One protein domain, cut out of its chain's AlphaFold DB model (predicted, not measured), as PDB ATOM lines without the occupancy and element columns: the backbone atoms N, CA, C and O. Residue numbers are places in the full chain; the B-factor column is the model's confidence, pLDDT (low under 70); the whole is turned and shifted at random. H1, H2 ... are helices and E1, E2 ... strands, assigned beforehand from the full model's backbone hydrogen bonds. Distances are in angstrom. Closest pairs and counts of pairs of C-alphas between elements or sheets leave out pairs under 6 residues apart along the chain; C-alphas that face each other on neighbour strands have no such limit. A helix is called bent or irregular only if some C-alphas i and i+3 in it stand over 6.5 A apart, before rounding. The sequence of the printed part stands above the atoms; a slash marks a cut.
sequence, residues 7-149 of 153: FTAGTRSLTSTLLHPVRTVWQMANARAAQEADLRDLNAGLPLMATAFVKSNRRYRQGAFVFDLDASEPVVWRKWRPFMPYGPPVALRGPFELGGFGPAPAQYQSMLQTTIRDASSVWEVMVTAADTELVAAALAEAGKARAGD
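Overview. This is residues 7 to 149 of the 153 residues of an uncharacterized protein of Streptomonospora sp. M2 (UniProt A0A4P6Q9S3). A strongly twisted sheet of six strands has the long helix H4 across one face, with H3 side by side with H4. At one end of the domain H1 and H2 form a helical hairpin, H1 standing up from the sheet's opposite face. The printed part has 143 residues, with three helices H1 to H3, six strands E1 to E6, then H4; its class is mixed, helices and strands. The antiparallel sheet has the order E4, E3, E2, E1, E6, E5. The whole is compact, with a radius of gyration of the C-alphas of 14.7 A and spans of 49 by 36 by 32 A.

Along the chain. H1, residues 9 to 19, begins at C-alpha 9 (127.826, 130.495, 145.191) and is 15.4 A long. H2 is residues 21 to 28, and H3, residues 31 to 43, is 18.5 A long. E1, residues 48 to 56, is 22.9 A long and bends by 57 degrees at residue 51; E2, residues 59 to 67, is 23.7 A long and bends by 55 degrees at residue 62. E3 is residues 75 to 79 and E4 residues 89 to 92. E5, residues 111 to 117, is 19.1 A long, and E6, residues 122 to 128, 19.3 A. H4, residues 129 to 147, is 28.8 A long and ends at C-alpha 147 (123.695, 130.142, 115.943). H2 is irregular, with C-alphas 22 and 25 7.7 A apart, as is H4, with C-alphas 130 and 133 7.5 A apart.

Arrangement. H1 is the hub. It touches H2, closest at the C-alphas of Thr 17 and Thr 24, 6.3 A. It touches H3 at a steep tilt of 47 degrees, closest at the C-alphas of Ala 9 and Ala 34, 5.6 A. H1 and H4 touch only at their ends, closest at the C-alphas of Gly 10 and Ala 130, 4.8 A. Residues 130 to 138 of H4 touch H3 at a shallow tilt of 12 degrees, the same way, closest at the C-alphas of Leu 39 and Leu 134, 6.0 A. H4 runs across the strands at a height over the sheet of 8.2 A; H1 is on the opposite face. E1 to E4 form a meander, each strand the antiparallel neighbour of the one before: N 50 and O 65 are 2.9 A apart, N 66 and O 76 2.8 A, N 90 and O 77 2.8 A. Across the antiparallel neighbours E1 and E6, N 53 and O 126 are within hydrogen-bond range at 2.8 A; across the hairpin of E5 and E6, N 114 and O 125 are within hydrogen-bond range at 2.9 A. Every O i to N i+4 pair is within hydrogen-bond range in H1 and H3, but 11 of 15 in H4 and 0 of 4 in H2, which has 2 of 5 O i to N i+3 pairs within range.

Size, cuts and confidence. The C-alphas of Val 22 and Asp 149 are the two farthest apart, 49.3 A. The printed part has no cut. The link from E4 to E5 is long, 18 residues; its residues 97 to 98 and 102 to 103 pair antiparallel with E5. Mean pLDDT of the printed part is 85.5; residues 13 to 30 and 145 to 149 are under 70.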
ATOM      1  N   PHE A   7     130.384 123.612 142.459       87.19
ATOM      2  CA  PHE A   7     129.143 124.242 142.907       87.19
ATOM      3  C   PHE A   7     129.224 125.770 142.865       87.19
ATOM      4  O   PHE A   7     130.227 126.369 143.272       87.19
ATOM      5  N   THR A   8     128.129 126.393 142.443       86.00
ATOM      6  CA  THR A   8     127.973 127.852 142.433       86.00
ATOM      7  C   THR A   8     127.843 128.426 143.841       86.00
ATOM      8  O   THR A   8     127.627 127.711 144.828       86.00
ATOM      9  N   ALA A   9     128.010 129.737 143.963       79.75
ATOM     10  CA  ALA A   9     127.826 130.495 145.191       79.75
ATOM     11  C   ALA A   9     126.429 130.277 145.787       79.75
ATOM     12  O   ALA A   9     126.316 129.980 146.980       79.75
ATOM     13  N   GLY A  10     125.381 130.331 144.957       71.19
ATOM     14  CA  GLY A  10     124.010 130.114 145.402       71.19
ATOM     15  C   GLY A  10     123.774 128.706 145.941       71.19
ATOM     16  O   GLY A  10     123.226 128.536 147.031       71.19
ATOM     17  N   THR A  11     124.299 127.686 145.260       78.25
ATOM     18  CA  THR A  11     124.235 126.288 145.724       78.25
ATOM     19  C   THR A  11     124.955 126.065 147.053       78.25
ATOM     20  O   THR A  11     124.436 125.391 147.952       78.25
ATOM     21  N   ARG A  12     126.161 126.629 147.193       74.88
ATOM     22  CA  ARG A  12     126.954 126.547 148.428       74.88
ATOM     23  C   ARG A  12     126.228 127.216 149.591       74.88
ATOM     24  O   ARG A  12     126.162 126.635 150.674       74.88
ATOM     25  N   SER A  13     125.641 128.391 149.356       62.47
ATOM     26  CA  SER A  13     124.867 129.099 150.374       62.47
ATOM     27  C   SER A  13     123.619 128.318 150.778       62.47
ATOM     28  O   SER A  13     123.421 128.095 151.966       62.47
ATOM     29  N   LEU A  14     122.840 127.789 149.826       68.50
ATOM     30  CA  LEU A  14     121.652 126.980 150.130       68.50
ATOM     31  C   LEU A  14     121.996 125.769 151.010       68.50
ATOM     32  O   LEU A  14     121.339 125.516 152.020       68.50
ATOM     33  N   THR A  15     123.057 125.045 150.651       62.47
ATOM     34  CA  THR A  15     123.515 123.869 151.404       62.47
ATOM     35  C   THR A  15     123.984 124.265 152.802       62.47
ATOM     36  O   THR A  15     123.660 123.598 153.783       62.47
ATOM     37  N   SER A  16     124.703 125.382 152.924       58.41
ATOM     38  CA  SER A  16     125.133 125.874 154.227       58.41
ATOM     39  C   SER A  16     123.981 126.381 155.091       58.41
ATOM     40  O   SER A  16     124.042 126.186 156.300       58.41
ATOM     41  N   THR A  17     122.963 127.028 154.525       59.06
ATOM     42  CA  THR A  17     121.787 127.503 155.270       59.06
ATOM     43  C   THR A  17     120.970 126.329 155.801       59.06
ATOM     44  O   THR A  17     120.519 126.366 156.943       59.06
ATOM     45  N   LEU A  18     120.846 125.251 155.016       64.56
ATOM     46  CA  LEU A  18     120.199 124.010 155.453       64.56
ATOM     47  C   LEU A  18     120.939 123.336 156.620       64.56
ATOM     48  O   LEU A  18     120.297 122.769 157.499       64.56
ATOM     49  N   LEU A  19     122.273 123.390 156.635       65.50
ATOM     50  CA  LEU A  19     123.094 122.747 157.668       65.50
ATOM     51  C   LEU A  19     123.339 123.643 158.897       65.50
ATOM     52  O   LEU A  19     123.461 123.140 160.013       65.50
ATOM     53  N   HIS A  20     123.419 124.963 158.712       65.44
ATOM     54  CA  HIS A  20     123.824 125.935 159.733       65.44
ATOM     55  C   HIS A  20     123.061 127.272 159.597       65.44
ATOM     56  O   HIS A  20     123.644 128.281 159.188       65.44
ATOM     57  N   PRO A  21     121.777 127.331 159.994       56.59
ATOM     58  CA  PRO A  21     120.906 128.491 159.753       56.59
ATOM     59  C   PRO A  21     121.374 129.803 160.417       56.59
ATOM     60  O   PRO A  21     121.069 130.892 159.930       56.59
ATOM     61  N   VAL A  22     122.172 129.733 161.489       57.09
ATOM     62  CA  VAL A  22     122.694 130.909 162.221       57.09
ATOM     63  C   VAL A  22     123.882 131.578 161.498       57.09
ATOM     64  O   VAL A  22     124.257 132.703 161.818       57.09
ATOM     65  N   ARG A  23     124.468 130.940 160.470       57.41
ATOM     66  CA  ARG A  23     125.657 131.445 159.748       57.41
ATOM     67  C   ARG A  23     125.339 132.348 158.542       57.41
ATOM     68  O   ARG A  23     126.255 132.805 157.861       57.41
ATOM     69  N   THR A  24     124.058 132.627 158.303       52.81
ATOM     70  CA  THR A  24     123.513 133.260 157.088       52.81
ATOM     71  C   THR A  24     124.012 134.694 156.840       52.81
ATOM     72  O   THR A  24     124.211 135.086 155.693       52.81
ATOM     73  N   VAL A  25     124.316 135.469 157.889       48.31
ATOM     74  CA  VAL A  25     124.739 136.884 157.750       48.31
ATOM     75  C   VAL A  25     126.153 137.034 157.159       48.31
ATOM     76  O   VAL A  25     126.389 137.929 156.354       48.31
ATOM     77  N   TRP A  26     127.088 136.128 157.472       46.00
ATOM     78  CA  TRP A  26     128.467 136.180 156.949       46.00
ATOM     79  C   TRP A  26     128.581 135.778 155.469       46.00
ATOM     80  O   TRP A  26     129.562 136.112 154.805       46.00
ATOM     81  N   GLN A  27     127.586 135.064 154.937       55.59
ATOM     82  CA  GLN A  27     127.589 134.598 153.547       55.59
ATOM     83  C   GLN A  27     127.124 135.673 152.569       55.59
ATOM     84  O   GLN A  27     127.618 135.719 151.447       55.59
ATOM     85  N   MET A  28     126.245 136.579 153.006       54.97
ATOM     86  CA  MET A  28     125.770 137.684 152.170       54.97
ATOM     87  C   MET A  28     126.884 138.691 151.850       54.97
ATOM     88  O   MET A  28     126.958 139.166 150.721       54.97
ATOM     89  N   ALA A  29     127.802 138.949 152.790       55.72
ATOM     90  CA  ALA A  29     128.919 139.879 152.584       55.72
ATOM     91  C   ALA A  29     129.898 139.434 151.477       55.72
ATOM     92  O   ALA A  29     130.513 140.273 150.829       55.72
ATOM     93  N   ASN A  30     130.001 138.126 151.222       64.88
ATOM     94  CA  ASN A  30     130.863 137.557 150.180       64.88
ATOM     95  C   ASN A  30     130.082 137.048 148.955       64.88
ATOM     96  O   ASN A  30     130.689 136.517 148.025       64.88
ATOM     97  N   ALA A  31     128.751 137.191 148.939       70.12
ATOM     98  CA  ALA A  31     127.901 136.640 147.885       70.12
ATOM     99  C   ALA A  31     128.227 137.254 146.518       70.12
ATOM    100  O   ALA A  31     128.404 136.517 145.554       70.12
ATOM    101  N   ARG A  32     128.418 138.577 146.463       74.56
ATOM    102  CA  ARG A  32     128.751 139.291 145.224       74.56
ATOM    103  C   ARG A  32     130.088 138.850 144.628       74.56
ATOM    104  O   ARG A  32     130.149 138.480 143.464       74.56
ATOM    105  N   ALA A  33     131.147 138.817 145.436       81.00
ATOM    106  CA  ALA A  33     132.463 138.374 144.973       81.00
ATOM    107  C   ALA A  33     132.444 136.908 144.496       81.00
ATOM    108  O   ALA A  33     133.132 136.547 143.540       81.00
ATOM    109  N   ALA A  34     131.638 136.059 145.142       82.81
ATOM    110  CA  ALA A  34     131.463 134.670 144.738       82.81
ATOM    111  C   ALA A  34     130.668 134.536 143.424       82.81
ATOM    112  O   ALA A  34     131.038 133.716 142.591       82.81
ATOM    113  N   GLN A  35     129.637 135.358 143.207       85.94
ATOM    114  CA  GLN A  35     128.901 135.430 141.936       85.94
ATOM    115  C   GLN A  35     129.792 135.917 140.790       85.94
ATOM    116  O   GLN A  35     129.816 135.314 139.722       85.94
ATOM    117  N   GLU A  36     130.586 136.963 141.023       88.31
ATOM    118  CA  GLU A  36     131.547 137.480 140.042       88.31
ATOM    119  C   GLU A  36     132.625 136.437 139.698       88.31
ATOM    120  O   GLU A  36     133.103 136.375 138.567       88.31
ATOM    121  N   ALA A  37     133.023 135.589 140.653       89.56
ATOM    122  CA  ALA A  37     133.889 134.444 140.376       89.56
ATOM    123  C   ALA A  37     133.179 133.363 139.543       89.56
ATOM    124  O   ALA A  37     133.782 132.821 138.625       89.56
ATOM    125  N   ASP A  38     131.904 133.071 139.815       91.69
ATOM    126  CA  ASP A  38     131.110 132.135 139.009       91.69
ATOM    127  C   ASP A  38     130.953 132.615 137.560       91.69
ATOM    128  O   ASP A  38     131.168 131.835 136.640       91.69
ATOM    129  N   LEU A  39     130.674 133.899 137.332       93.50
ATOM    130  CA  LEU A  39     130.604 134.456 135.978       93.50
ATOM    131  C   LEU A  39     131.957 134.420 135.257       93.50
ATOM    132  O   LEU A  39     132.013 134.117 134.066       93.50
ATOM    133  N   ARG A  40     133.058 134.709 135.963       92.75
ATOM    134  CA  ARG A  40     134.409 134.601 135.388       92.75
ATOM    135  C   ARG A  40     134.736 133.173 134.972       92.75
ATOM    136  O   ARG A  40     135.247 132.979 133.877       92.75
ATOM    137  N   ASP A  41     134.413 132.203 135.816       93.19
ATOM    138  CA  ASP A  41     134.681 130.795 135.537       93.19
ATOM    139  C   ASP A  41     133.813 130.273 134.387       93.19
ATOM    140  O   ASP A  41     134.330 129.572 133.522       93.19
ATOM    141  N   LEU A  42     132.543 130.694 134.309       93.12
ATOM    142  CA  LEU A  42     131.677 130.406 133.162       93.12
ATOM    143  C   LEU A  42     132.315 130.898 131.854       93.12
ATOM    144  O   LEU A  42     132.419 130.142 130.893       93.12
ATOM    145  N   ASN A  43     132.774 132.152 131.835       91.38
ATOM    146  CA  ASN A  43     133.409 132.760 130.661       91.38
ATOM    147  C   ASN A  43     134.765 132.126 130.315       91.38
ATOM    148  O   ASN A  43     135.220 132.238 129.182       91.38
ATOM    149  N   ALA A  44     135.418 131.480 131.283       90.06
ATOM    150  CA  ALA A  44     136.649 130.725 131.078       90.06
ATOM    151  C   ALA A  44     136.400 129.278 130.604       90.06
ATOM    152  O   ALA A  44     137.361 128.520 130.491       90.06
ATOM    153  N   GLY A  45     135.141 128.884 130.367       88.62
ATOM    154  CA  GLY A  45     134.769 127.521 129.969       88.62
ATOM    155  C   GLY A  45     134.804 126.509 131.118       88.62
ATOM    156  O   GLY A  45     134.702 125.305 130.896       88.62
ATOM    157  N   LEU A  46     134.945 126.959 132.370       91.56
ATOM    158  CA  LEU A  46     134.987 126.049 133.512       91.56
ATOM    159  C   LEU A  46     133.571 125.570 133.863       91.56
ATOM    160  O   LEU A  46     132.662 126.392 134.018       91.56
ATOM    161  N   PRO A  47     133.363 124.256 134.060       92.75
ATOM    162  CA  PRO A  47     132.033 123.723 134.286       92.75
ATOM    163  C   PRO A  47     131.488 124.095 135.671       92.75
ATOM    164  O   PRO A  47     132.127 123.891 136.712       92.75
ATOM    165  N   LEU A  48     130.247 124.582 135.703       94.88
ATOM    166  CA  LEU A  48     129.563 125.054 136.911       94.88
ATOM    167  C   LEU A  48     128.279 124.278 137.177       94.88
ATOM    168  O   LEU A  48     127.570 123.884 136.256       94.88
ATOM    169  N   MET A  49     127.953 124.088 138.457       94.31
ATOM    170  CA  MET A  49     126.745 123.395 138.900       94.31
ATOM    171  C   MET A  49     125.883 124.277 139.811       94.31
ATOM    172  O   MET A  49     126.263 124.559 140.952       94.31
ATOM    173  N   ALA A  50     124.701 124.657 139.323       93.75
ATOM    174  CA  ALA A  50     123.723 125.480 140.036       93.75
ATOM    175  C   ALA A  50     122.520 124.644 140.492       93.75
ATOM    176  O   ALA A  50     121.930 123.906 139.704       93.75
ATOM    177  N   THR A  51     122.114 124.765 141.755       92.94
ATOM    178  CA  THR A  51     120.939 124.063 142.281       92.94
ATOM    179  C   THR A  51     119.687 124.597 141.618       92.94
ATOM    180  O   THR A  51     119.426 125.799 141.619       92.94
ATOM    181  N   ALA A  52     118.885 123.677 141.096       94.88
ATOM    182  CA  ALA A  52     117.664 124.016 140.397       94.88
ATOM    183  C   ALA A  52     116.559 123.015 140.705       94.88
ATOM    184  O   ALA A  52     116.782 121.806 140.800       94.88
ATOM    185  N   PHE A  53     115.339 123.518 140.807       95.00
ATOM    186  CA  PHE A  53     114.144 122.701 140.876       95.00
ATOM    187  C   PHE A  53     113.399 122.835 139.563       95.00
ATOM    188  O   PHE A  53     113.013 123.933 139.185       95.00
ATOM    189  N   VAL A  54     113.163 121.716 138.892       96.06
ATOM    190  CA  VAL A  54     112.409 121.686 137.638       96.06
ATOM    191  C   VAL A  54     111.033 121.110 137.906       96.06
ATOM    192  O   VAL A  54     110.899 120.074 138.570       96.06
ATOM    193  N   LYS A  55     109.990 121.766 137.403       94.69
ATOM    194  CA  LYS A  55     108.638 121.227 137.460       94.69
ATOM    195  C   LYS A  55     108.533 120.025 136.529       94.69
ATOM    196  O   LYS A  55     108.783 120.111 135.334       94.69
ATOM    197  N   SER A  56     108.148 118.888 137.091       89.56
ATOM    198  CA  SER A  56     107.861 117.669 136.346       89.56
ATOM    199  C   SER A  56     106.491 117.165 136.775       89.56
ATOM    200  O   SER A  56     106.259 116.842 137.950       89.56
ATOM    201  N   ASN A  57     105.559 117.124 135.824       85.62
ATOM    202  CA  ASN A  57     104.140 116.899 136.083       85.62
ATOM    203  C   ASN A  57     103.607 117.923 137.105       85.62
ATOM    204  O   ASN A  57     103.685 119.131 136.898       85.62
ATOM    205  N   ARG A  58     103.087 117.450 138.243       88.19
ATOM    206  CA  ARG A  58     102.521 118.290 139.311       88.19
ATOM    207  C   ARG A  58     103.507 118.632 140.434       88.19
ATOM    208  O   ARG A  58     103.082 119.154 141.458       88.19
ATOM    209  N   ARG A  59     104.794 118.274 140.322       90.38
ATOM    210  CA  ARG A  59     105.765 118.445 141.419       90.38
ATOM    211  C   ARG A  59     107.087 119.015 140.930       90.38
ATOM    212  O   ARG A  59     107.615 118.588 139.909       90.38
ATOM    213  N   TYR A  60     107.670 119.896 141.731       92.69
ATOM    214  CA  TYR A  60     109.050 120.320 141.548       92.69
ATOM    215  C   TYR A  60     110.011 119.213 141.977       92.69
ATOM    216  O   TYR A  60     109.851 118.584 143.028       92.69
ATOM    217  N   ARG A  61     111.000 118.941 141.131       93.75
ATOM    218  CA  ARG A  61     112.046 117.950 141.364       93.75
ATOM    219  C   ARG A  61     113.359 118.672 141.566       93.75
ATOM    220  O   ARG A  61     113.787 119.419 140.694       93.75
ATOM    221  N   GLN A  62     113.985 118.417 142.707       93.38
ATOM    222  CA  GLN A  62     115.318 118.919 142.989       93.38
ATOM    223  C   GLN A  62     116.328 118.304 142.020       93.38
ATOM    224  O   GLN A  62     116.282 117.107 141.713       93.38
ATOM    225  N   GLY A  63     117.254 119.129 141.571       94.62
ATOM    226  CA  GLY A  63     118.369 118.759 140.728       94.62
ATOM    227  C   GLY A  63     119.389 119.881 140.678       94.62
ATOM    228  O   GLY A  63     119.429 120.749 141.552       94.62
ATOM    229  N   ALA A  64     120.220 119.842 139.654       94.94
ATOM    230  CA  ALA A  64     121.150 120.908 139.362       94.94
ATOM    231  C   ALA A  64     121.269 121.102 137.855       94.94
ATOM    232  O   ALA A  64     121.288 120.123 137.105       94.94
ATOM    233  N   PHE A  65     121.351 122.358 137.434       96.50
ATOM    234  CA  PHE A  65     121.894 122.683 136.129       96.50
ATOM    235  C   PHE A  65     123.402 122.503 136.160       96.50
ATOM    236  O   PHE A  65     124.051 122.858 137.144       96.50
ATOM    237  N   VAL A  66     123.934 121.941 135.086       95.88
ATOM    238  CA  VAL A  66     125.356 121.938 134.780       95.88
ATOM    239  C   VAL A  66     125.533 122.779 133.529       95.88
ATOM    240  O   VAL A  66     124.865 122.528 132.523       95.88
ATOM    241  N   PHE A  67     126.397 123.779 133.638       95.69
ATOM    242  CA  PHE A  67     126.806 124.651 132.550       95.69
ATOM    243  C   PHE A  67     128.239 124.295 132.191       95.69
ATOM    244  O   PHE A  67     129.117 124.394 133.046       95.69
ATOM    245  N   ASP A  68     128.451 123.841 130.966       94.31
ATOM    246  CA  ASP A  68     129.753 123.471 130.417       94.31
ATOM    247  C   ASP A  68     129.760 123.925 128.958       94.31
ATOM    248  O   ASP A  68     129.309 123.199 128.078       94.31
ATOM    249  N   LEU A  69     130.151 125.181 128.716       91.56
ATOM    250  CA  LEU A  69     129.950 125.834 127.417       91.56
ATOM    251  C   LEU A  69     130.725 125.169 126.270       91.56
ATOM    252  O   LEU A  69     130.307 125.290 125.120       91.56
ATOM    253  N   ASP A  70     131.783 124.423 126.591       90.31
ATOM    254  CA  ASP A  70     132.613 123.695 125.628       90.31
ATOM    255  C   ASP A  70     132.097 122.268 125.352       90.31
ATOM    256  O   ASP A  70     132.595 121.569 124.462       90.31
ATOM    257  N   ALA A  71     131.096 121.796 126.103       89.44
ATOM    258  CA  ALA A  71     130.494 120.488 125.886       89.44
ATOM    259  C   ALA A  71     129.534 120.479 124.685       89.44
ATOM    260  O   ALA A  71     128.867 121.461 124.366       89.44
ATOM    261  N   SER A  72     129.348 119.303 124.074       87.75
ATOM    262  CA  SER A  72     128.356 119.101 123.000       87.75
ATOM    263  C   SER A  72     126.916 119.418 123.431       87.75
ATOM    264  O   SER A  72     126.054 119.719 122.600       87.75
ATOM    265  N   GLU A  73     126.646 119.309 124.733       91.38
ATOM    266  CA  GLU A  73     125.398 119.702 125.384       91.38
ATOM    267  C   GLU A  73     125.716 120.749 126.465       91.38
ATOM    268  O   GLU A  73     125.937 120.378 127.620       91.38
ATOM    269  N   PRO A  74     125.742 122.051 126.111       92.19
ATOM    270  CA  PRO A  74     126.269 123.090 126.997       92.19
ATOM    271  C   PRO A  74     125.494 123.301 128.296       92.19
ATOM    272  O   PRO A  74     126.022 123.792 129.295       92.19
ATOM    273  N   VAL A  75     124.204 122.963 128.269       95.12
ATOM    274  CA  VAL A  75     123.284 123.140 129.385       95.12
ATOM    275  C   VAL A  75     122.531 121.841 129.600       95.12
ATOM    276  O   VAL A  75     121.725 121.425 128.767       95.12
ATOM    277  N   VAL A  76     122.756 121.206 130.747       96.00
ATOM    278  CA  VAL A  76     122.032 119.990 131.129       96.00
ATOM    279  C   VAL A  76     121.442 120.126 132.523       96.00
ATOM    280  O   VAL A  76     122.066 120.658 133.437       96.00
ATOM    281  N   TRP A  77     120.239 119.596 132.724       96.56
ATOM    282  CA  TRP A  77     119.673 119.414 134.054       96.56
ATOM    283  C   TRP A  77     119.884 117.983 134.533       96.56
ATOM    284  O   TRP A  77     119.624 117.020 133.812       96.56
ATOM    285  N   ARG A  78     120.315 117.819 135.785       95.69
ATOM    286  CA  ARG A  78     120.486 116.507 136.412       95.69
ATOM    287  C   ARG A  78     119.656 116.413 137.678       95.69
ATOM    288  O   ARG A  78     119.825 117.194 138.611       95.69
ATOM    289  N   LYS A  79     118.786 115.406 137.751       94.06
ATOM    290  CA  LYS A  79     117.946 115.155 138.930       94.06
ATOM    291  C   LYS A  79     118.793 114.748 140.137       94.06
ATOM    292  O   LYS A  79     119.614 113.836 140.034       94.06
ATOM    293  N   TRP A  80     118.548 115.354 141.294       91.62
ATOM    294  CA  TRP A  80     119.187 114.952 142.545       91.62
ATOM    295  C   TRP A  80     118.631 113.607 143.034       91.62
ATOM    296  O   TRP A  80     117.441 113.309 142.872       91.62
ATOM    297  N   ARG A  81     119.497 112.778 143.621       87.69
ATOM    298  CA  ARG A  81     119.149 111.455 144.151       87.69
ATOM    299  C   ARG A  81     119.811 111.268 145.522       87.69
ATOM    300  O   ARG A  81     121.028 111.407 145.609       87.69
ATOM    301  N   PRO A  82     119.054 110.928 146.581       81.62
ATOM    302  CA  PRO A  82     119.642 110.623 147.881       81.62
ATOM    303  C   PRO A  82     120.623 109.451 147.775       81.62
ATOM    304  O   PRO A  82     120.285 108.431 147.172       81.62
ATOM    305  N   PHE A  83     121.813 109.602 148.363       81.94
ATOM    306  CA  PHE A  83     122.852 108.561 148.463       81.94
ATOM    307  C   PHE A  83     123.308 107.949 147.128       81.94
ATOM    308  O   PHE A  83     123.911 106.881 147.101       81.94
ATOM    309  N   MET A  84     123.028 108.619 146.009       81.94
ATOM    310  CA  MET A  84     123.378 108.162 144.670       81.94
ATOM    311  C   MET A  84     123.950 109.323 143.857       81.94
ATOM    312  O   MET A  84     123.637 110.483 144.138       81.94
ATOM    313  N   PRO A  85     124.742 109.041 142.809       84.44
ATOM    314  CA  PRO A  85     125.085 110.054 141.825       84.44
ATOM    315  C   PRO A  85     123.824 110.711 141.260       84.44
ATOM    316  O   PRO A  85     122.762 110.080 141.172       84.44
ATOM    317  N   TYR A  86     123.959 111.967 140.832       87.94
ATOM    318  CA  TYR A  86     122.915 112.657 140.084       87.94
ATOM    319  C   TYR A  86     122.403 111.784 138.932       87.94
ATOM    320  O   TYR A  86     123.138 110.986 138.345       87.94
ATOM    321  N   GLY A  87     121.119 111.940 138.622       90.56
ATOM    322  CA  GLY A  87     120.469 111.241 137.526       90.56
ATOM    323  C   GLY A  87     121.145 111.476 136.168       90.56
ATOM    324  O   GLY A  87     122.067 112.301 136.043       90.56
ATOM    325  N   PRO A  88     120.688 110.748 135.137       93.12
ATOM    326  CA  PRO A  88     121.120 111.011 133.772       93.12
ATOM    327  C   PRO A  88     120.860 112.485 133.409       93.12
ATOM    328  O   PRO A  88     119.896 113.070 133.921       93.12
ATOM    329  N   PRO A  89     121.738 113.099 132.597       94.75
ATOM    330  CA  PRO A  89     121.537 114.460 132.134       94.75
ATOM    331  C   PRO A  89     120.310 114.543 131.229       94.75
ATOM    332  O   PRO A  89     120.025 113.629 130.456       94.75
ATOM    333  N   VAL A  90     119.588 115.651 131.344       95.25
ATOM    334  CA  VAL A  90     118.547 116.049 130.404       95.25
ATOM    335  C   VAL A  90     119.003 117.348 129.766       95.25
ATOM    336  O   VAL A  90     119.080 118.372 130.444       95.25
ATOM    337  N   ALA A  91     119.372 117.280 128.493       94.81
ATOM    338  CA  ALA A  91     119.907 118.418 127.766       94.81
ATOM    339  C   ALA A  91     118.822 119.437 127.440       94.81
ATOM    340  O   ALA A  91     117.753 119.075 126.947       94.81
ATOM    341  N   LEU A  92     119.141 120.704 127.676       94.31
ATOM    342  CA  LEU A  92     118.389 121.832 127.157       94.31
ATOM    343  C   LEU A  92     119.039 122.225 125.829       94.31
ATOM    344  O   LEU A  92     120.263 122.334 125.732       94.31
ATOM    345  N   ARG A  93     118.231 122.398 124.782       90.62
ATOM    346  CA  ARG A  93     118.740 122.643 123.423       90.62
ATOM    347  C   ARG A  93     118.411 124.049 122.958       90.62
ATOM    348  O   ARG A  93     117.241 124.398 122.880       90.62
ATOM    349  N   GLY A  94     119.441 124.815 122.608       85.38
ATOM    350  CA  GLY A  94     119.264 126.151 122.050       85.38
ATOM    351  C   GLY A  94     118.456 126.129 120.740       85.38
ATOM    352  O   GLY A  94     118.423 125.082 120.083       85.38
ATOM    353  N   PRO A  95     117.840 127.258 120.349       90.88
ATOM    354  CA  PRO A  95     117.902 128.567 121.013       90.88
ATOM    355  C   PRO A  95     117.142 128.605 122.348       90.88
ATOM    356  O   PRO A  95     116.269 127.774 122.598       90.88
ATOM    357  N   PHE A  96     117.504 129.557 123.211       94.25
ATOM    358  CA  PHE A  96     116.922 129.704 124.545       94.25
ATOM    359  C   PHE A  96     116.204 131.043 124.700       94.25
ATOM    360  O   PHE A  96     116.764 132.088 124.375       94.25
ATOM    361  N   GLU A  97     115.009 131.018 125.285       95.12
ATOM    362  CA  GLU A  97     114.332 132.215 125.787       95.12
ATOM    363  C   GLU A  97     114.180 132.104 127.304       95.12
ATOM    364  O   GLU A  97     113.593 131.147 127.820       95.12
ATOM    365  N   LEU A  98     114.703 133.092 128.028       96.25
ATOM    366  CA  LEU A  98     114.602 133.165 129.480       96.25
ATOM    367  C   LEU A  98     113.508 134.157 129.881       96.25
ATOM    368  O   LEU A  98     113.550 135.332 129.521       96.25
ATOM    369  N   GLY A  99     112.536 133.679 130.652       96.12
ATOM    370  CA  GLY A  99     111.524 134.522 131.277       96.12
ATOM    371  C   GLY A  99     112.087 135.354 132.433       96.12
ATOM    372  O   GLY A  99     113.169 135.095 132.961       96.12
ATOM    373  N   GLY A 100     111.315 136.347 132.874       95.62
ATOM    374  CA  GLY A 100     111.657 137.122 134.066       95.62
ATOM    375  C   GLY A 100     111.680 136.254 135.328       95.62
ATOM    376  O   GLY A 100     110.842 135.369 135.502       95.62
ATOM    377  N   PHE A 101     112.629 136.528 136.224       95.06
ATOM    378  CA  PHE A 101     112.655 135.909 137.546       95.06
ATOM    379  C   PHE A 101     111.604 136.553 138.454       95.06
ATOM    380  O   PHE A 101     111.587 137.767 138.641       95.06
ATOM    381  N   GLY A 102     110.739 135.724 139.027       94.19
ATOM    382  CA  GLY A 102     109.681 136.116 139.949       94.19
ATOM    383  C   GLY A 102     109.727 135.334 141.263       94.19
ATOM    384  O   GLY A 102     110.556 134.433 141.436       94.19
ATOM    385  N   PRO A 103     108.839 135.662 142.213       91.94
ATOM    386  CA  PRO A 103     108.774 134.966 143.490       91.94
ATOM    387  C   PRO A 103     108.437 133.482 143.293       91.94
ATOM    388  O   PRO A 103     107.502 133.133 142.572       91.94
ATOM    389  N   ALA A 104     109.195 132.606 143.954       91.06
ATOM    390  CA  ALA A 104     108.871 131.186 144.046       91.06
ATOM    391  C   ALA A 104     107.739 130.934 145.071       91.06
ATOM    392  O   ALA A 104     107.466 131.792 145.917       91.06
ATOM    393  N   PRO A 105     107.082 129.754 145.051       88.50
ATOM    394  CA  PRO A 105     106.139 129.364 146.098       88.50
ATOM    395  C   PRO A 105     106.770 129.445 147.496       88.50
ATOM    396  O   PRO A 105     107.945 129.124 147.662       88.50
ATOM    397  N   ALA A 106     105.981 129.816 148.510       83.56
ATOM    398  CA  ALA A 106     106.464 130.171 149.851       83.56
ATOM    399  C   ALA A 106     107.345 129.106 150.538       83.56
ATOM    400  O   ALA A 106     108.208 129.440 151.347       83.56
ATOM    401  N   GLN A 107     107.156 127.826 150.205       83.69
ATOM    402  CA  GLN A 107     107.970 126.720 150.714       83.69
ATOM    403  C   GLN A 107     109.398 126.657 150.132       83.69
ATOM    404  O   GLN A 107     110.219 125.892 150.632       83.69
ATOM    405  N   TYR A 108     109.707 127.437 149.093       82.50
ATOM    406  CA  TYR A 108     111.025 127.544 148.459       82.50
ATOM    407  C   TYR A 108     111.661 128.902 148.772       82.50
ATOM    408  O   TYR A 108     111.928 129.712 147.884       82.50
ATOM    409  N   GLN A 109     111.883 129.165 150.059       76.06
ATOM    410  CA  GLN A 109     112.544 130.391 150.508       76.06
ATOM    411  C   GLN A 109     113.927 130.536 149.846       76.06
ATOM    412  O   GLN A 109     114.620 129.546 149.617       76.06
ATOM    413  N   SER A 110     114.309 131.774 149.513       80.88
ATOM    414  CA  SER A 110     115.575 132.117 148.834       80.88
ATOM    415  C   SER A 110     115.719 131.625 147.383       80.88
ATOM    416  O   SER A 110     116.797 131.752 146.794       80.88
ATOM    417  N   MET A 111     114.640 131.114 146.787       89.62
ATOM    418  CA  MET A 111     114.576 130.729 145.379       89.62
ATOM    419  C   MET A 111     113.739 131.733 144.580       89.62
ATOM    420  O   MET A 111     112.782 132.312 145.097       89.62
ATOM    421  N   LEU A 112     114.069 131.894 143.302       94.06
ATOM    422  CA  LEU A 112     113.267 132.626 142.328       94.06
ATOM    423  C   LEU A 112     112.802 131.670 141.235       94.06
ATOM    424  O   LEU A 112     113.553 130.793 140.804       94.06
ATOM    425  N   GLN A 113     111.553 131.832 140.812       96.06
ATOM    426  CA  GLN A 113     110.951 131.064 139.730       96.06
ATOM    427  C   GLN A 113     111.143 131.793 138.399       96.06
ATOM    428  O   GLN A 113     111.029 133.012 138.332       96.06
ATOM    429  N   THR A 114     111.389 131.044 137.330       97.25
ATOM    430  CA  THR A 114     111.372 131.539 135.950       97.25
ATOM    431  C   THR A 114     110.911 130.431 134.996       97.25
ATOM    432  O   THR A 114     110.671 129.288 135.399       97.25
ATOM    433  N   THR A 115     110.775 130.771 133.719       97.50
ATOM    434  CA  THR A 115     110.570 129.832 132.620       97.50
ATOM    435  C   THR A 115     111.762 129.869 131.677       97.50
ATOM    436  O   THR A 115     112.185 130.952 131.283       97.50
ATOM    437  N   ILE A 116     112.260 128.708 131.262       97.31
ATOM    438  CA  ILE A 116     113.239 128.592 130.178       97.31
ATOM    439  C   ILE A 116     112.533 127.901 129.015       97.31
ATOM    440  O   ILE A 116     112.073 126.771 129.167       97.31
ATOM    441  N   ARG A 117     112.415 128.562 127.867       96.38
ATOM    442  CA  ARG A 117     112.014 127.901 126.622       96.38
ATOM    443  C   ARG A 117     113.273 127.479 125.890       96.38
ATOM    444  O   ARG A 117     114.177 128.288 125.716       96.38
ATOM    445  N   ASP A 118     113.320 126.222 125.491       94.06
ATOM    446  CA  ASP A 118     114.347 125.686 124.610       94.06
ATOM    447  C   ASP A 118     113.698 125.261 123.277       94.06
ATOM    448  O   ASP A 118     112.490 125.434 123.079       94.06
ATOM    449  N   ALA A 119     114.471 124.698 122.350       91.06
ATOM    450  CA  ALA A 119     113.974 124.293 121.034       91.06
ATOM    451  C   ALA A 119     112.860 123.229 121.068       91.06
ATOM    452  O   ALA A 119     112.188 123.003 120.064       91.06
ATOM    453  N   SER A 120     112.690 122.508 122.177       89.75
ATOM    454  CA  SER A 120     111.815 121.334 122.272       89.75
ATOM    455  C   SER A 120     110.726 121.465 123.334       89.75
ATOM    456  O   SER A 120     109.770 120.686 123.326       89.75
ATOM    457  N   SER A 121     110.863 122.369 124.304       93.19
ATOM    458  CA  SER A 121     110.051 122.377 125.520       93.19
ATOM    459  C   SER A 121     110.084 123.715 126.261       93.19
ATOM    460  O   SER A 121     110.960 124.558 126.083       93.19
ATOM    461  N   VAL A 122     109.105 123.891 127.151       95.00
ATOM    462  CA  VAL A 122     109.089 124.970 128.144       95.00
ATOM    463  C   VAL A 122     109.331 124.363 129.519       95.00
ATOM    464  O   VAL A 122     108.624 123.451 129.948       95.00
ATOM    465  N   TRP A 123     110.321 124.899 130.217       96.38
ATOM    466  CA  TRP A 123     110.766 124.458 131.525       96.38
ATOM    467  C   TRP A 123     110.338 125.473 132.578       96.38
ATOM    468  O   TRP A 123     110.810 126.606 132.576       96.38
ATOM    469  N   GLU A 124     109.476 125.075 133.511       96.75
ATOM    470  CA  GLU A 124     109.233 125.853 134.728       96.75
ATOM    471  C   GLU A 124     110.300 125.493 135.764       96.75
ATOM    472  O   GLU A 124     110.391 124.337 136.200       96.75
ATOM    473  N   VAL A 125     111.117 126.473 136.149       96.62
ATOM    474  CA  VAL A 125     112.306 126.239 136.970       96.62
ATOM    475  C   VAL A 125     112.376 127.200 138.142       96.62
ATOM    476  O   VAL A 125     111.909 128.333 138.067       96.62
ATOM    477  N   MET A 126     112.992 126.752 139.227       95.94
ATOM    478  CA  MET A 126     113.389 127.613 140.332       95.94
ATOM    479  C   MET A 126     114.881 127.463 140.560       95.94
ATOM    480  O   MET A 126     115.382 126.340 140.636       95.94
ATOM    481  N   VAL A 127     115.568 128.584 140.717       93.94
ATOM    482  CA  VAL A 127     117.000 128.649 141.033       93.94
ATOM    483  C   VAL A 127     117.196 129.525 142.259       93.94
ATOM    484  O   VAL A 127     116.280 130.246 142.661       93.94
ATOM    485  N   THR A 128     118.364 129.456 142.887       90.56
ATOM    486  CA  THR A 128     118.642 130.356 144.008       90.56
ATOM    487  C   THR A 128     118.683 131.799 143.504       90.56
ATOM    488  O   THR A 128     119.123 132.055 142.382       90.56
ATOM    489  N   ALA A 129     118.249 132.757 144.326       86.25
ATOM    490  CA  ALA A 129     118.302 134.173 143.952       86.25
ATOM    491  C   ALA A 129     119.728 134.637 143.596       86.25
ATOM    492  O   ALA A 129     119.899 135.555 142.804       86.25
ATOM    493  N   ALA A 130     120.745 133.980 144.162       86.06
ATOM    494  CA  ALA A 130     122.141 134.279 143.888       86.06
ATOM    495  C   ALA A 130     122.647 133.719 142.545       86.06
ATOM    496  O   ALA A 130     123.651 134.211 142.043       86.06
ATOM    497  N   ASP A 131     121.980 132.720 141.960       91.12
ATOM    498  CA  ASP A 131     122.407 132.085 140.706       91.12
ATOM    499  C   ASP A 131     121.689 132.662 139.463       91.12
ATOM    500  O   ASP A 131     121.948 132.213 138.350       91.12
ATOM    501  N   THR A 132     120.782 133.637 139.607       92.19
ATOM    502  CA  THR A 132     119.953 134.138 138.489       92.19
ATOM    503  C   THR A 132     120.767 134.761 137.357       92.19
ATOM    504  O   THR A 132     120.529 134.436 136.195       92.19
ATOM    505  N   GLU A 133     121.745 135.608 137.682       93.00
ATOM    506  CA  GLU A 133     122.635 136.235 136.693       93.00
ATOM    507  C   GLU A 133     123.490 135.194 135.965       93.00
ATOM    508  O   GLU A 133     123.621 135.245 134.745       93.00
ATOM    509  N   LEU A 134     124.010 134.204 136.698       94.75
ATOM    510  CA  LEU A 134     124.784 133.108 136.120       94.75
ATOM    511  C   LEU A 134     123.945 132.278 135.143       94.75
ATOM    512  O   LEU A 134     124.398 131.981 134.043       94.75
ATOM    513  N   VAL A 135     122.723 131.909 135.537       95.06
ATOM    514  CA  VAL A 135     121.803 131.137 134.687       95.06
ATOM    515  C   VAL A 135     121.473 131.917 133.415       95.06
ATOM    516  O   VAL A 135     121.484 131.343 132.327       95.06
ATOM    517  N   ALA A 136     121.217 133.223 133.534       96.06
ATOM    518  CA  ALA A 136     120.960 134.085 132.385       96.06
ATOM    519  C   ALA A 136     122.163 134.160 131.436       96.06
ATOM    520  O   ALA A 136     121.995 133.974 130.231       96.06
ATOM    521  N   ALA A 137     123.369 134.367 131.973       95.44
ATOM    522  CA  ALA A 137     124.598 134.411 131.187       95.44
ATOM    523  C   ALA A 137     124.870 133.076 130.474       95.44
ATOM    524  O   ALA A 137     125.106 133.060 129.269       95.44
ATOM    525  N   ALA A 138     124.760 131.950 131.186       95.19
ATOM    526  CA  ALA A 138     125.025 130.629 130.623       95.19
ATOM    527  C   ALA A 138     124.069 130.278 129.474       95.19
ATOM    528  O   ALA A 138     124.508 129.766 128.446       95.19
ATOM    529  N   LEU A 139     122.774 130.584 129.614       95.38
ATOM    530  CA  LEU A 139     121.795 130.371 128.542       95.38
ATOM    531  C   LEU A 139     122.062 131.284 127.339       95.38
ATOM    532  O   LEU A 139     121.959 130.832 126.201       95.38
ATOM    533  N   ALA A 140     122.425 132.548 127.569       93.94
ATOM    534  CA  ALA A 140     122.742 133.475 126.487       93.94
ATOM    535  C   ALA A 140     123.966 133.014 125.678       93.94
ATOM    536  O   ALA A 140     123.905 132.978 124.450       93.94
ATOM    537  N   GLU A 141     125.052 132.616 126.345       92.19
ATOM    538  CA  GLU A 141     126.267 132.138 125.672       92.19
ATOM    539  C   GLU A 141     126.047 130.799 124.957       92.19
ATOM    540  O   GLU A 141     126.376 130.663 123.777       92.19
ATOM    541  N   ALA A 142     125.388 129.838 125.610       90.25
ATOM    542  CA  ALA A 142     125.057 128.558 124.989       90.25
ATOM    543  C   ALA A 142     124.141 128.710 123.757       90.25
ATOM    544  O   ALA A 142     124.225 127.922 122.815       90.25
ATOM    545  N   GLY A 143     123.267 129.724 123.744       85.69
ATOM    546  CA  GLY A 143     122.426 130.051 122.591       85.69
ATOM    547  C   GLY A 143     123.217 130.611 121.404       85.69
ATOM    548  O   GLY A 143     122.919 130.270 120.260       85.69
ATOM    549  N   LYS A 144     124.251 131.425 121.660       82.81
ATOM    550  CA  LYS A 144     125.126 131.990 120.614       82.81
ATOM    551  C   LYS A 144     125.997 130.926 119.953       82.81
ATOM    552  O   LYS A 144     126.128 130.937 118.732       82.81
ATOM    553  N   ALA A 145     126.549 130.004 120.746       66.25
ATOM    554  CA  ALA A 145     127.442 128.955 120.256       66.25
ATOM    555  C   ALA A 145     126.806 128.104 119.140       66.25
ATOM    556  O   ALA A 145     127.498 127.704 118.213       66.25
ATOM    557  N   ARG A 146     125.481 127.893 119.166       60.09
ATOM    558  CA  ARG A 146     124.774 127.161 118.100       60.09
ATOM    559  C   ARG A 146     124.345 127.994 116.898       60.09
ATOM    560  O   ARG A 146     124.308 127.459 115.800       60.09
ATOM    561  N   ALA A 147     124.046 129.279 117.074       55.62
ATOM    562  CA  ALA A 147     123.695 130.142 115.943       55.62
ATOM    563  C   ALA A 147     124.887 130.358 114.983       55.62
ATOM    564  O   ALA A 147     124.694 130.588 113.790       55.62
ATOM    565  N   GLY A 148     126.120 130.260 115.499       50.75
ATOM    566  CA  GLY A 148     127.348 130.335 114.702       50.75
ATOM    567  C   GLY A 148     127.582 129.133 113.779       50.75
ATOM    568  O   GLY A 148     128.123 129.319 112.693       50.75
ATOM    569  N   ASP A 149     127.123 127.937 114.160       50.94
ATOM    570  CA  ASP A 149     127.298 126.711 113.362       50.94
ATOM    571  C   ASP A 149     126.346 126.639 112.151       50.94
ATOM    572  O   ASP A 149     126.667 126.006 111.149       50.94
TER     573      ASP A 149